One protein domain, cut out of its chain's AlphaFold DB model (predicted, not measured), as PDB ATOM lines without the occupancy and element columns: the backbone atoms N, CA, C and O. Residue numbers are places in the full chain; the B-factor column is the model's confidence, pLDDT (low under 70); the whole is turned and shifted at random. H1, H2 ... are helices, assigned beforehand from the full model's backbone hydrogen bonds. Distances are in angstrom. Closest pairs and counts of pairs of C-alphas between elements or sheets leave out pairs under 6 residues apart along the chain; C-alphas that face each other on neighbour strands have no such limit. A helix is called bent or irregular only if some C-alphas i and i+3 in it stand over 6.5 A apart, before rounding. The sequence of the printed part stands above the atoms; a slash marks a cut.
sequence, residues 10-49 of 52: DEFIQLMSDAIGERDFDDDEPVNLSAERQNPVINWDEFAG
ATOM      1  N   ASP A  10     132.659  76.172 112.783       86.94
ATOM      2  CA  ASP A  10     133.914  76.266 113.533       86.94
ATOM      3  C   ASP A  10     133.714  75.866 115.007       86.94
ATOM      4  O   ASP A  10     134.514  75.102 115.553       86.94
ATOM      5  N   GLU A  11     132.618  76.299 115.643       88.31
ATOM      6  CA  GLU A  11     132.256  75.869 117.004       88.31
ATOM      7  C   GLU A  11     131.993  74.358 117.085       88.31
ATOM      8  O   GLU A  11     132.434  73.697 118.029       88.31
ATOM      9  N   PHE A  12     131.306  73.789 116.089       86.38
ATOM     10  CA  PHE A  12     131.065  72.349 116.021       86.38
ATOM     11  C   PHE A  12     132.367  71.568 115.834       86.38
ATOM     12  O   PHE A  12     132.599  70.587 116.541       86.38
ATOM     13  N   ILE A  13     133.230  72.003 114.914       86.62
ATOM     14  CA  ILE A  13     134.525  71.364 114.665       86.62
ATOM     15  C   ILE A  13     135.384  71.407 115.931       86.62
ATOM     16  O   ILE A  13     135.923  70.372 116.316       86.62
ATOM     17  N   GLN A  14     135.463  72.550 116.615       86.81
ATOM     18  CA  GLN A  14     136.232  72.670 117.856       86.81
ATOM     19  C   GLN A  14     135.688  71.748 118.953       86.81
ATOM     20  O   GLN A  14     136.456  71.020 119.580       86.81
ATOM     21  N   LEU A  15     134.366  71.720 119.144       87.31
ATOM     22  CA  LEU A  15     133.720  70.839 120.116       87.31
ATOM     23  C   LEU A  15     134.023  69.362 119.834       87.31
ATOM     24  O   LEU A  15     134.300  68.598 120.758       87.31
ATOM     25  N   MET A  16     133.959  68.952 118.565       87.25
ATOM     26  CA  MET A  16     134.234  67.573 118.173       87.25
ATOM     27  C   MET A  16     135.716  67.225 118.326       87.25
ATOM     28  O   MET A  16     136.015  66.141 118.820       87.25
ATOM     29  N   SER A  17     136.630  68.129 117.972       84.56
ATOM     30  CA  SER A  17     138.070  67.949 118.194       84.56
ATOM     31  C   SER A  17     138.397  67.783 119.681       84.56
ATOM     32  O   SER A  17     139.111  66.851 120.050       84.56
ATOM     33  N   ASP A  18     137.807  68.608 120.549       84.12
ATOM     34  CA  ASP A  18     138.001  68.517 122.001       84.12
ATOM     35  C   ASP A  18     137.407  67.221 122.584       84.12
ATOM     36  O   ASP A  18     137.993  66.606 123.475       84.12
ATOM     37  N   ALA A  19     136.242  66.787 122.086       83.06
ATOM     38  CA  ALA A  19     135.545  65.592 122.569       83.06
ATOM     39  C   ALA A  19     136.179  64.275 122.093       83.06
ATOM     40  O   ALA A  19     136.171  63.286 122.830       83.06
ATOM     41  N   ILE A  20     136.692  64.242 120.860       80.62
ATOM     42  CA  ILE A  20     137.387  63.078 120.289       80.62
ATOM     43  C   ILE A  20     138.819  62.994 120.846       80.62
ATOM     44  O   ILE A  20     139.345  61.889 121.003       80.62
ATOM     45  N   GLY A  21     139.397  64.143 121.221       70.38
ATOM     46  CA  GLY A  21     140.781  64.286 121.650       70.38
ATOM     47  C   GLY A  21     141.759  64.152 120.480       70.38
ATOM     48  O   GLY A  21     141.440  63.572 119.441       70.38
ATOM     49  N   GLU A  22     142.982  64.652 120.658       67.56
ATOM     50  CA  GLU A  22     144.103  64.286 119.785       67.56
ATOM     51  C   GLU A  22     144.485  62.839 120.112       67.56
ATOM     52  O   GLU A  22     145.291  62.558 120.997       67.56
ATOM     53  N   ARG A  23     143.787  61.896 119.481       62.88
ATOM     54  CA  ARG A  23     144.161  60.488 119.505       62.88
ATOM     55  C   ARG A  23     145.167  60.295 118.381       62.88
ATOM     56  O   ARG A  23     144.822  60.514 117.221       62.88
ATOM     57  N   ASP A  24     146.388  59.900 118.721       62.78
ATOM     58  CA  ASP A  24     147.384  59.487 117.736       62.78
ATOM     59  C   ASP A  24     146.881  58.204 117.055       62.78
ATOM     60  O   ASP A  24     147.151  57.088 117.491       62.78
ATOM     61  N   PHE A  25     146.096  58.363 115.984       61.34
ATOM     62  CA  PHE A  25     145.590  57.255 115.164       61.34
ATOM     63  C   PHE A  25     146.720  56.428 114.532       61.34
ATOM     64  O   PHE A  25     146.466  55.340 114.022       61.34
ATOM     65  N   ASP A  26     147.949  56.946 114.558       60.12
ATOM     66  CA  ASP A  26     149.147  56.286 114.048       60.12
ATOM     67  C   ASP A  26     149.628  55.128 114.947       60.12
ATOM     68  O   ASP A  26     150.314  54.233 114.448       60.12
ATOM     69  N   ASP A  27     149.244  55.099 116.231       62.56
ATOM     70  CA  ASP A  27     149.622  54.034 117.179       62.56
ATOM     71  C   ASP A  27     148.573  52.906 117.284       62.56
ATOM     72  O   ASP A  27     148.864  51.835 117.830       62.56
ATOM     73  N   ASP A  28     147.363  53.107 116.750       72.50
ATOM     74  CA  ASP A  28     146.304  52.095 116.760       72.50
ATOM     75  C   ASP A  28     146.485  51.115 115.583       72.50
ATOM     76  O   ASP A  28     146.544  51.501 114.413       72.50
ATOM     77  N   GLU A  29     146.547  49.810 115.876       79.81
ATOM     78  CA  GLU A  29     146.608  48.787 114.829       79.81
ATOM     79  C   GLU A  29     145.353  48.883 113.938       79.81
ATOM     80  O   GLU A  29     144.226  48.849 114.448       79.81
ATOM     81  N   PRO A  30     145.503  49.003 112.604       81.94
ATOM     82  CA  PRO A  30     144.359  49.159 111.720       81.94
ATOM     83  C   PRO A  30     143.450  47.933 111.797       81.94
ATOM     84  O   PRO A  30     143.906  46.788 111.772       81.94
ATOM     85  N   VAL A  31     142.138  48.175 111.822       85.12
ATOM     86  CA  VAL A  31     141.134  47.109 111.909       85.12
ATOM     87  C   VAL A  31     141.315  46.114 110.762       85.12
ATOM     88  O   VAL A  31     141.141  46.441 109.583       85.12
ATOM     89  N   ASN A  32     141.604  44.858 111.102       90.81
ATOM     90  CA  ASN A  32     141.732  43.792 110.121       90.81
ATOM     91  C   ASN A  32     140.353  43.269 109.704       90.81
ATOM     92  O   ASN A  32     139.876  42.241 110.181       90.81
ATOM     93  N   LEU A  33     139.739  43.938 108.727       89.69
ATOM     94  CA  LEU A  33     138.414  43.578 108.205       89.69
ATOM     95  C   LEU A  33     138.302  42.120 107.723       89.69
ATOM     96  O   LEU A  33     137.200  41.573 107.676       89.69
ATOM     97  N   SER A  34     139.412  41.485 107.332       92.06
ATOM     98  CA  SER A  34     139.404  40.078 106.911       92.06
ATOM     99  C   SER A  34     139.242  39.133 108.098       92.06
ATOM    100  O   SER A  34     138.540  38.129 107.974       92.06
ATOM    101  N   ALA A  35     139.869  39.462 109.229       91.12
ATOM    102  CA  ALA A  35     139.706  38.735 110.481       91.12
ATOM    103  C   ALA A  35     138.309  38.973 111.072       91.12
ATOM    104  O   ALA A  35     137.611  38.008 111.366       91.12
ATOM    105  N   GLU A  36     137.845  40.228 111.122       88.56
ATOM    106  CA  GLU A  36     136.538  40.583 111.703       88.56
ATOM    107  C   GLU A  36     135.350  39.896 111.008       88.56
ATOM    108  O   GLU A  36     134.332  39.596 111.628       88.56
ATOM    109  N   ARG A  37     135.467  39.578 109.712       90.69
ATOM    110  CA  ARG A  37     134.443  38.817 108.969       90.69
ATOM    111  C   ARG A  37     134.245  37.387 109.468       90.69
ATOM    112  O   ARG A  37     133.259  36.759 109.088       90.69
ATOM    113  N   GLN A  38     135.186  36.856 110.244       94.38
ATOM    114  CA  GLN A  38     135.095  35.523 110.838       94.38
ATOM    115  C   GLN A  38     134.401  35.537 112.203       94.38
ATOM    116  O   GLN A  38     134.172  34.467 112.770       94.38
ATOM    117  N   ASN A  39     134.047  36.717 112.723       91.00
ATOM    118  CA  ASN A  39     133.327  36.823 113.980       91.00
ATOM    119  C   ASN A  39     131.956  36.130 113.875       91.00
ATOM    120  O   ASN A  39     131.310  36.183 112.821       91.00
ATOM    121  N   PRO A  40     131.488  35.483 114.955       92.94
ATOM    122  CA  PRO A  40     130.160  34.892 114.992       92.94
ATOM    123  C   PRO A  40     129.077  35.926 114.683       92.94
ATOM    124  O   PRO A  40     129.143  37.072 115.126       92.94
ATOM    125  N   VAL A  41     128.046  35.504 113.952       92.44
ATOM    126  CA  VAL A  41     126.854  36.333 113.772       92.44
ATOM    127  C   VAL A  41     126.079  36.342 115.085       92.44
ATOM    128  O   VAL A  41     125.533  35.315 115.484       92.44
ATOM    129  N   ILE A  42     126.023  37.504 115.729       92.81
ATOM    130  CA  ILE A  42     125.210  37.740 116.925       92.81
ATOM    131  C   ILE A  42     123.829  38.279 116.538       92.81
ATOM    132  O   ILE A  42     123.658  38.895 115.480       92.81
ATOM    133  N   ASN A  43     122.825  38.031 117.376       93.69
ATOM    134  CA  ASN A  43     121.487  38.592 117.179       93.69
ATOM    135  C   ASN A  43     121.390  40.022 117.754       93.69
ATOM    136  O   ASN A  43     122.303  40.509 118.422       93.69
ATOM    137  N   TRP A  44     120.273  40.707 117.487       93.69
ATOM    138  CA  TRP A  44     120.066  42.083 117.956       93.69
ATOM    139  C   TRP A  44     119.973  42.211 119.478       93.69
ATOM    140  O   TRP A  44     120.384  43.237 120.014       93.69
ATOM    141  N   ASP A  45     119.459  41.194 120.169       95.88
ATOM    142  CA  ASP A  45     119.344  41.205 121.628       95.88
ATOM    143  C   ASP A  45     120.728  41.123 122.281       95.88
ATOM    144  O   ASP A  45     121.048  41.920 123.159       95.88
ATOM    145  N   GLU A  46     121.583  40.230 121.785       92.94
ATOM    146  CA  GLU A  46     122.974  40.077 122.207       92.94
ATOM    147  C   GLU A  46     123.786  41.347 121.924       92.94
ATOM    148  O   GLU A  46     124.494  41.840 122.800       92.94
ATOM    149  N   PHE A  47     123.616  41.941 120.736       92.38
ATOM    150  CA  PHE A  47     124.229  43.227 120.393       92.38
ATOM    151  C   PHE A  47     123.785  44.359 121.334       92.38
ATOM    152  O   PHE A  47     124.588  45.221 121.688       92.38
ATOM    153  N   ALA A  48     122.522  44.355 121.768       94.12
ATOM    154  CA  ALA A  48     121.981  45.323 122.722       94.12
ATOM    155  C   ALA A  48     122.390  45.049 124.183       94.12
ATOM    156  O   ALA A  48     122.045  45.833 125.068       94.12
ATOM    157  N   GLY A  49     123.113  43.957 124.451       92.62
ATOM    158  CA  GLY A  49     123.509  43.554 125.798       92.62
ATOM    159  C   GLY A  49     122.404  42.856 126.601       92.62
ATOM    160  O   GLY A  49     122.517  42.736 127.821       92.62
TER     161      GLY A  49
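This is residues 10 to 49 of the 52 residues of an uncharacterized protein of Klebsiella pneumoniae (UniProt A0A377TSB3). The printed part is an open strip of chain in the shape of a wide U, with nothing folded back to make a core: H1, the longest helix, forms one tip, the unnamed residues 21 to 32 sweep away from it, the short H2 sits at the far bend, and the short H3 lies near the other tip. The whole of residues 10 to 49 stands free, and the three helices pack on nothing. You have 40 residues with three named helices, in the order H1, H2, H3, and no named strand. The class is all helix, though the helices hold 19 of the 40 printed residues, under half. The outline is flat and extended, spanning 40 by 26 by 14 A, with a radius of gyration of the C-alphas of 16.3 A.

Start with H1, residues 10 to 20, which touches no helix. From Gly 21 a long link of 12 residues leads to H2, residues 33 to 36; H1 and H2 are apart, with no C-alpha of the one within 8 A of the other. After Glu 36 a short link of 7 residues leads to H3, residues 44 to 47, and H2 and H3 are apart too. H1 and H3 are likewise apart. In the backbone of H1 each O i to N i+4 pair is within hydrogen-bond range, while H2 and H3, with 4 residues each, are too short for such a pair.

Find C-alpha 10 at (133.914, 76.266, 113.533); from there H1 runs 15.2 A to C-alpha 20 at (137.387, 63.078, 120.289). Read on through residues 21 to 32, whose C-alphas lie 9 to 15 A from the mean of all C-alphas. H2 begins at C-alpha 33, at (138.414, 43.578, 108.205), and runs from Leu 33 to Glu 36. H3 runs from Trp 44 to Phe 47, and its last C-alpha is at (124.229, 43.227, 120.393). No helix is bent or irregular.

The two C-alphas farthest apart are those of Asp 10 and Pro 40, at 41.6 A, and the first and last printed C-alphas, of Asp 10 and Gly 49, are 36.5 A apart. The printed part has no cut. Look at the B-factor column for the model's confidence: the mean pLDDT of the printed part is 84.3, and residues 22 to 27, within the long link from H1 to H2, are under 70.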